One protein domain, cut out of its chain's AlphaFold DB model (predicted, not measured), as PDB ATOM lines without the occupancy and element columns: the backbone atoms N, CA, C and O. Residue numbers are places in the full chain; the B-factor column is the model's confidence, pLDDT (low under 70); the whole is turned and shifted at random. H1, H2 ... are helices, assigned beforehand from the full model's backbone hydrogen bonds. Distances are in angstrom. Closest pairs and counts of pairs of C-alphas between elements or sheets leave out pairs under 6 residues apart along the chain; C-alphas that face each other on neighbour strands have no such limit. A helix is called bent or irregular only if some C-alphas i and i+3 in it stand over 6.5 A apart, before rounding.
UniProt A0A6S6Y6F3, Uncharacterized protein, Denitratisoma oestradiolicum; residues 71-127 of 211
ATOM      1  N   GLY A  71     181.687 232.202 360.108       79.12
ATOM      2  CA  GLY A  71     182.023 231.284 359.011       79.12
ATOM      3  C   GLY A  71     180.979 231.203 357.903       79.12
ATOM      4  O   GLY A  71     181.063 230.327 357.044       79.12
ATOM      5  N   LYS A  72     179.983 232.094 357.918       81.06
ATOM      6  CA  LYS A  72     178.931 232.188 356.894       81.06
ATOM      7  C   LYS A  72     179.017 233.469 356.062       81.06
ATOM      8  O   LYS A  72     178.238 233.633 355.128       81.06
ATOM      9  N   GLY A  73     179.938 234.373 356.395       80.19
ATOM     10  CA  GLY A  73     180.125 235.639 355.696       80.19
ATOM     11  C   GLY A  73     180.853 235.468 354.364       80.19
ATOM     12  O   GLY A  73     181.835 234.733 354.266       80.19
ATOM     13  N   LEU A  74     180.389 236.176 353.333       82.56
ATOM     14  CA  LEU A  74     181.099 236.279 352.062       82.56
ATOM     15  C   LEU A  74     182.215 237.320 352.185       82.56
ATOM     16  O   LEU A  74     181.961 238.523 352.226       82.56
ATOM     17  N   LEU A  75     183.466 236.858 352.189       86.12
ATOM     18  CA  LEU A  75     184.640 237.730 352.314       86.12
ATOM     19  C   LEU A  75     184.940 238.549 351.048       86.12
ATOM     20  O   LEU A  75     185.718 239.495 351.115       86.12
ATOM     21  N   GLY A  76     184.323 238.223 349.907       87.38
ATOM     22  CA  GLY A  76     184.613 238.864 348.618       87.38
ATOM     23  C   GLY A  76     184.397 240.381 348.625       87.38
ATOM     24  O   GLY A  76     185.273 241.132 348.192       87.38
ATOM     25  N   THR A  77     183.272 240.850 349.174       87.38
ATOM     26  CA  THR A  77     182.974 242.290 349.263       87.38
ATOM     27  C   THR A  77     183.920 242.999 350.230       87.38
ATOM     28  O   THR A  77     184.459 244.050 349.896       87.38
ATOM     29  N   ALA A  78     184.176 242.411 351.404       89.06
ATOM     30  CA  ALA A  78     185.104 242.976 352.385       89.06
ATOM     31  C   ALA A  78     186.534 243.078 351.821       89.06
ATOM     32  O   ALA A  78     187.172 244.121 351.944       89.06
ATOM     33  N   GLY A  79     187.000 242.035 351.128       89.19
ATOM     34  CA  GLY A  79     188.304 242.012 350.468       89.19
ATOM     35  C   GLY A  79     188.419 243.032 349.334       89.19
ATOM     36  O   GLY A  79     189.408 243.756 349.264       89.19
ATOM     37  N   THR A  80     187.391 243.155 348.487       90.62
ATOM     38  CA  THR A  80     187.373 244.151 347.397       90.62
ATOM     39  C   THR A  80     187.392 245.575 347.948       90.62
ATOM     40  O   THR A  80     188.155 246.413 347.473       90.62
ATOM     41  N   ASN A  81     186.619 245.844 349.002       91.00
ATOM     42  CA  ASN A  81     186.626 247.144 349.666       91.00
ATOM     43  C   ASN A  81     187.995 247.462 350.275       91.00
ATOM     44  O   ASN A  81     188.464 248.592 350.151       91.00
ATOM     45  N   LYS A  82     188.658 246.471 350.891       91.56
ATOM     46  CA  LYS A  82     190.012 246.643 351.432       91.56
ATOM     47  C   LYS A  82     191.019 246.962 350.331       91.56
ATOM     48  O   LYS A  82     191.819 247.879 350.497       91.56
ATOM     49  N   LEU A  83     190.944 246.252 349.206       92.94
ATOM     50  CA  LEU A  83     191.803 246.503 348.056       92.94
ATOM     51  C   LEU A  83     191.645 247.941 347.552       92.94
ATOM     52  O   LEU A  83     192.641 248.643 347.419       92.94
ATOM     53  N   THR A  84     190.409 248.399 347.342       94.06
ATOM     54  CA  THR A  84     190.128 249.773 346.899       94.06
ATOM     55  C   THR A  84     190.608 250.809 347.913       94.06
ATOM     56  O   THR A  84     191.252 251.781 347.531       94.06
ATOM     57  N   ALA A  85     190.353 250.595 349.206       93.12
ATOM     58  CA  ALA A  85     190.790 251.514 350.255       93.12
ATOM     59  C   ALA A  85     192.320 251.662 350.289       93.12
ATOM     60  O   ALA A  85     192.832 252.768 350.450       93.12
ATOM     61  N   CYS A  86     193.055 250.566 350.088       95.31
ATOM     62  CA  CYS A  86     194.512 250.566 350.131       95.31
ATOM     63  C   CYS A  86     195.197 251.175 348.899       95.31
ATOM     64  O   CYS A  86     196.396 251.440 348.966       95.31
ATOM     65  N   GLN A  87     194.479 251.455 347.805       92.81
ATOM     66  CA  GLN A  87     195.081 252.046 346.599       92.81
ATOM     67  C   GLN A  87     195.649 253.449 346.837       92.81
ATOM     68  O   GLN A  87     196.671 253.804 346.255       92.81
ATOM     69  N   THR A  88     194.987 254.243 347.679       92.25
ATOM     70  CA  THR A  88     195.353 255.645 347.944       92.25
ATOM     71  C   THR A  88     195.634 255.914 349.419       92.25
ATOM     72  O   THR A  88     195.806 257.065 349.811       92.25
ATOM     73  N   TYR A  89     195.625 254.875 350.254       93.75
ATOM     74  CA  TYR A  89     195.860 255.020 351.681       93.75
ATOM     75  C   TYR A  89     197.335 255.309 351.961       93.75
ATOM     76  O   TYR A  89     198.223 254.574 351.525       93.75
ATOM     77  N   VAL A  90     197.570 256.374 352.725       92.69
ATOM     78  CA  VAL A  90     198.885 256.750 353.239       92.69
ATOM     79  C   VAL A  90     198.744 256.950 354.739       92.69
ATOM     80  O   VAL A  90     198.051 257.860 355.195       92.69
ATOM     81  N   ALA A  91     199.378 256.079 355.510       92.44
ATOM     82  CA  ALA A  91     199.424 256.186 356.954       92.44
ATOM     83  C   ALA A  91     200.488 257.191 357.406       92.44
ATOM     84  O   ALA A  91     201.507 257.400 356.750       92.44
ATOM     85  N   GLY A  92     200.296 257.758 358.599       92.69
ATOM     86  CA  GLY A  92     201.295 258.623 359.233       92.69
ATOM     87  C   GLY A  92     202.510 257.877 359.802       92.69
ATOM     88  O   GLY A  92     203.458 258.518 360.244       92.69
ATOM     89  N   ASN A  93     202.490 256.539 359.838       92.19
ATOM     90  CA  ASN A  93     203.587 255.715 360.344       92.19
ATOM     91  C   ASN A  93     203.703 254.387 359.574       92.19
ATOM     92  O   ASN A  93     202.734 253.908 358.988       92.19
ATOM     93  N   ALA A  94     204.893 253.779 359.614       90.88
ATOM     94  CA  ALA A  94     205.196 252.551 358.876       90.88
ATOM     95  C   ALA A  94     204.375 251.335 359.340       90.88
ATOM     96  O   ALA A  94     204.020 250.489 358.525       90.88
ATOM     97  N   TYR A  95     204.043 251.253 360.632       88.75
ATOM     98  CA  TYR A  95     203.275 250.132 361.175       88.75
ATOM     99  C   TYR A  95     201.842 250.107 360.629       88.75
ATOM    100  O   TYR A  95     201.324 249.051 360.289       88.75
ATOM    101  N   ASP A  96     201.200 251.263 360.500       88.69
ATOM    102  CA  ASP A  96     199.860 251.365 359.919       88.69
ATOM    103  C   ASP A  96     199.889 251.265 358.389       88.69
ATOM    104  O   ASP A  96     198.909 250.843 357.779       88.69
ATOM    105  N   GLN A  97     201.016 251.619 357.765       94.19
ATOM    106  CA  GLN A  97     201.209 251.498 356.322       94.19
ATOM    107  C   GLN A  97     201.378 250.035 355.874       94.19
ATOM    108  O   GLN A  97     200.886 249.661 354.808       94.19
ATOM    109  N   GLN A  98     202.004 249.192 356.707       93.38
ATOM    110  CA  GLN A  98     202.390 247.818 356.353       93.38
ATOM    111  C   GLN A  98     201.223 246.954 355.849       93.38
ATOM    112  O   GLN A  98     201.414 246.079 355.007       93.38
ATOM    113  N   GLU A  99     200.005 247.193 356.346       91.19
ATOM    114  CA  GLU A  99     198.828 246.427 355.942       91.19
ATOM    115  C   GLU A  99     198.459 246.719 354.484       91.19
ATOM    116  O   GLU A  99     198.285 245.797 353.686       91.19
ATOM    117  N   CYS A 100     198.380 247.998 354.110       94.88
ATOM    118  CA  CYS A 100     198.066 248.373 352.738       94.88
ATOM    119  C   CYS A 100     199.225 248.112 351.779       94.88
ATOM    120  O   CYS A 100     198.975 247.772 350.623       94.88
ATOM    121  N   ASP A 101     200.472 248.164 352.248       94.19
ATOM    122  CA  ASP A 101     201.624 247.731 351.456       94.19
ATOM    123  C   ASP A 101     201.538 246.237 351.128       94.19
ATOM    124  O   ASP A 101     201.727 245.849 349.976       94.19
ATOM    125  N   ALA A 102     201.169 245.399 352.102       93.44
ATOM    126  CA  ALA A 102     200.958 243.973 351.879       93.44
ATOM    127  C   ALA A 102     199.787 243.703 350.917       93.44
ATOM    128  O   ALA A 102     199.921 242.890 350.001       93.44
ATOM    129  N   VAL A 103     198.656 244.402 351.075       93.75
ATOM    130  CA  VAL A 103     197.499 244.283 350.165       93.75
ATOM    131  C   VAL A 103     197.882 244.684 348.739       93.75
ATOM    132  O   VAL A 103     197.609 243.942 347.796       93.75
ATOM    133  N   ASN A 104     198.556 245.822 348.573       92.94
ATOM    134  CA  ASN A 104     198.987 246.315 347.266       92.94
ATOM    135  C   ASN A 104     200.047 245.409 346.636       92.94
ATOM    136  O   ASN A 104     199.992 245.159 345.432       92.94
ATOM    137  N   PHE A 105     200.976 244.878 347.436       91.69
ATOM    138  CA  PHE A 105     201.936 243.878 346.986       91.69
ATOM    139  C   PHE A 105     201.209 242.649 346.442       91.69
ATOM    140  O   PHE A 105     201.431 242.270 345.297       91.69
ATOM    141  N   LEU A 106     200.290 242.058 347.211       91.00
ATOM    142  CA  LEU A 106     199.536 240.878 346.777       91.00
ATOM    143  C   LEU A 106     198.689 241.147 345.529       91.00
ATOM    144  O   LEU A 106     198.580 240.270 344.677       91.00
ATOM    145  N   ALA A 107     198.123 242.346 345.400       89.56
ATOM    146  CA  ALA A 107     197.330 242.734 344.238       89.56
ATOM    147  C   ALA A 107     198.167 242.872 342.958       89.56
ATOM    148  O   ALA A 107     197.701 242.513 341.879       89.56
ATOM    149  N   LYS A 108     199.401 243.373 343.075       87.19
ATOM    150  CA  LYS A 108     200.313 243.605 341.944       87.19
ATOM    151  C   LYS A 108     201.185 242.398 341.605       87.19
ATOM    152  O   LYS A 108     201.590 242.236 340.457       87.19
ATOM    153  N   ASN A 109     201.448 241.529 342.578       84.06
ATOM    154  CA  ASN A 109     202.336 240.375 342.439       84.06
ATOM    155  C   ASN A 109     201.979 239.468 341.239       84.06
ATOM    156  O   ASN A 109     202.889 239.100 340.503       84.06
ATOM    157  N   PRO A 110     200.702 239.151 340.936       82.75
ATOM    158  CA  PRO A 110     200.368 238.357 339.751       82.75
ATOM    159  C   PRO A 110     200.837 238.969 338.424       82.75
ATOM    160  O   PRO A 110     201.192 238.225 337.513       82.75
ATOM    161  N   SER A 111     200.831 240.299 338.307       80.12
ATOM    162  CA  SER A 111     201.229 241.020 337.091       80.12
ATOM    163  C   SER A 111     202.705 241.415 337.063       80.12
ATOM    164  O   SER A 111     203.274 241.544 335.984       80.12
ATOM    165  N   GLU A 112     203.324 241.623 338.226       84.06
ATOM    166  CA  GLU A 112     204.701 242.121 338.342       84.06
ATOM    167  C   GLU A 112     205.727 241.012 338.586       84.06
ATOM    168  O   GLU A 112     206.909 241.190 338.287       84.06
ATOM    169  N   ARG A 113     205.309 239.854 339.113       83.31
ATOM    170  CA  ARG A 113     206.230 238.740 339.337       83.31
ATOM    171  C   ARG A 113     206.760 238.248 337.995       83.31
ATOM    172  O   ARG A 113     205.953 237.888 337.136       83.31
ATOM    173  N   PRO A 114     208.086 238.108 337.835       82.12
ATOM    174  CA  PRO A 114     208.652 237.413 336.693       82.12
ATOM    175  C   PRO A 114     208.052 236.009 336.596       82.12
ATOM    176  O   PRO A 114     208.312 235.132 337.425       82.12
ATOM    177  N   ILE A 115     207.207 235.797 335.590       78.12
ATOM    178  CA  ILE A 115     206.757 234.462 335.228       78.12
ATOM    179  C   ILE A 115     207.919 233.858 334.462       78.12
ATOM    180  O   ILE A 115     208.131 234.192 333.303       78.12
ATOM    181  N   VAL A 116     208.700 233.007 335.123       80.00
ATOM    182  CA  VAL A 116     209.701 232.193 334.434       80.00
ATOM    183  C   VAL A 116     208.927 231.159 333.614       80.00
ATOM    184  O   VAL A 116     208.260 230.305 334.209       80.00
ATOM    185  N   PRO A 117     208.931 231.243 332.271       77.00
ATOM    186  CA  PRO A 117     208.198 230.295 331.457       77.00
ATOM    187  C   PRO A 117     208.945 228.963 331.491       77.00
ATOM    188  O   PRO A 117     209.957 228.780 330.817       77.00
ATOM    189  N   LEU A 118     208.444 228.021 332.285       80.94
ATOM    190  CA  LEU A 118     208.956 226.659 332.289       80.94
ATOM    191  C   LEU A 118     208.498 225.968 331.001       80.94
ATOM    192  O   LEU A 118     207.326 225.626 330.829       80.94
ATOM    193  N   SER A 119     209.425 225.805 330.062       82.88
ATOM    194  CA  SER A 119     209.185 225.050 328.830       82.88
ATOM    195  C   SER A 119     209.366 223.550 329.074       82.88
ATOM    196  O   SER A 119     210.096 223.147 329.973       82.88
ATOM    197  N   LYS A 120     208.777 222.682 328.240       77.50
ATOM    198  CA  LYS A 120     209.007 221.222 328.349       77.50
ATOM    199  C   LYS A 120     210.483 220.818 328.183       77.50
ATOM    200  O   LYS A 120     210.855 219.716 328.562       77.50
ATOM    201  N   THR A 121     211.296 221.694 327.597       84.00
ATOM    202  CA  THR A 121     212.741 221.526 327.404       84.00
ATOM    203  C   THR A 121     213.573 222.192 328.502       84.00
ATOM    204  O   THR A 121     214.795 222.213 328.396       84.00
ATOM    205  N   ASP A 122     212.942 222.771 329.528       86.44
ATOM    206  CA  ASP A 122     213.647 223.366 330.661       86.44
ATOM    207  C   ASP A 122     214.479 222.287 331.379       86.44
ATOM    208  O   ASP A 122     213.917 221.242 331.721       86.44
ATOM    209  N   PRO A 123     215.783 222.510 331.638       83.75
ATOM    210  CA  PRO A 123     216.648 221.556 332.327       83.75
ATOM    211  C   PRO A 123     216.091 221.026 333.654       83.75
ATOM    212  O   PRO A 123     216.340 219.871 333.999       83.75
ATOM    213  N   ILE A 124     215.312 221.831 334.387       81.38
ATOM    214  CA  ILE A 124     214.649 221.414 335.631       81.38
ATOM    215  C   ILE A 124     213.562 220.374 335.337       81.38
ATOM    216  O   ILE A 124     213.440 219.383 336.058       81.38
ATOM    217  N   ILE A 125     212.794 220.559 334.259       82.69
ATOM    218  CA  ILE A 125     211.754 219.618 333.825       82.69
ATOM    219  C   ILE A 125     212.401 218.374 333.215       82.69
ATOM    220  O   ILE A 125     212.141 217.267 333.668       82.69
ATOM    221  N   THR A 126     213.313 218.526 332.253       83.88
ATOM    222  CA  THR A 126     213.963 217.377 331.599       83.88
ATOM    223  C   THR A 126     214.838 216.568 332.553       83.88
ATOM    224  O   THR A 126     214.988 215.364 332.370       83.88
ATOM    225  N   GLY A 127     215.424 217.208 333.569       79.25
ATOM    226  CA  GLY A 127     216.216 216.540 334.599       79.25
ATOM    227  C   GLY A 127     215.371 215.798 335.641       79.25
ATOM    228  O   GLY A 127     215.826 214.788 336.176       79.25
TER     229      GLY A 127
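What this domain is: This is residues 71 to 127 of the 211 residues of an uncharacterized protein of Denitratisoma oestradiolicum (UniProt A0A6S6Y6F3). Two helices meet in a rough L: H1 stands nearly square to the longer H2, with residues 82 to 86 of H1 packed on residues 100 to 107 of H2, and from the far end of H2 a thin arm runs out to the five-residue helix H3, which touches no helix. Residues 71 to 78 stick out at the free end of H1, and residues 108 to 127, the last residues of H2 with the link and H3, stick out as the arm that makes much of the length. The printed part has 57 residues with three named helices, in the order H1, H2, H3 along the chain, and no named strand; its class is all helix. The whole is extended, with a radius of gyration of the C-alphas of 17.6 A, and its outline is flat, spanning 49 by 34 by 16 A.

Where its parts are: The printed part begins at Gly 71, and its first helix, H1, holds residues 75 to 86, from Leu 75 to Cys 86. C-alpha 75 is at (184.640, 237.730, 352.314), and from there H1 measures 16.3 A to its last C-alpha. Residues 87 to 93 link it to H2, which holds residues 94 to 112, from Ala 94 to Glu 112, and is the longest helix by residues. Its first C-alpha, that of Ala 94, is at (205.196, 252.551, 358.876), and the length from first to last C-alpha is 23.0 A. H2 has a kink of 37 degrees near residue 106. It is also irregular, but only just: C-alphas 107 and 110 are 7.0 A apart, where a regular helix has about 5 A. Residues 113 to 122 then lead to H3, which holds residues 123 to 127, from Pro 123 to Gly 127. The last printed C-alpha, that of Gly 127, is at (216.216, 216.540, 334.599).

How they stand to each other: H1 and H2 touch, with 8 pairs of C-alphas within 8 A. The closest C-alphas of the two are those of Cys 86 and Cys 100, 4.9 A apart. H1 touches H2 with residues 82 to 86 alone, and H2 touches H1 with residues 100 to 107 alone. Their lines stand at 72 degrees, only just about perpendicular, and the line of H2 is a rough one. Their centres are 12.8 A apart. H3 is apart from H1, and it is apart from H2 as well, though it follows H2 in the chain. In H1 and H3 the O i to N i+4 pairs are all within hydrogen-bond range, while in H2 11 of 15 are.

The domain as a whole: The two C-alphas farthest apart in the domain are those of Gly 92, in the link between H1 and H2, and Thr 126, in H3, at 51.2 A. The first and last printed C-alphas, those of Gly 71 and Gly 127, are 44.5 A apart. Residues 71 to 78 stand free, of which 75 to 78 belong to H1. Residues 108 to 127 stand free too, of which 108 to 112 belong to H2 and 123 to 127 to H3. The link from H1 to H2 is short, with 7 residues between them, and the link from H2 to H3 is also short, with 10 residues. The printed part has no cut. This is a predicted model, and the mean pLDDT of the printed part is 87.5. No printed residue is under 70. The mean is 91 in H1, 90 in H2 and 82 in H3.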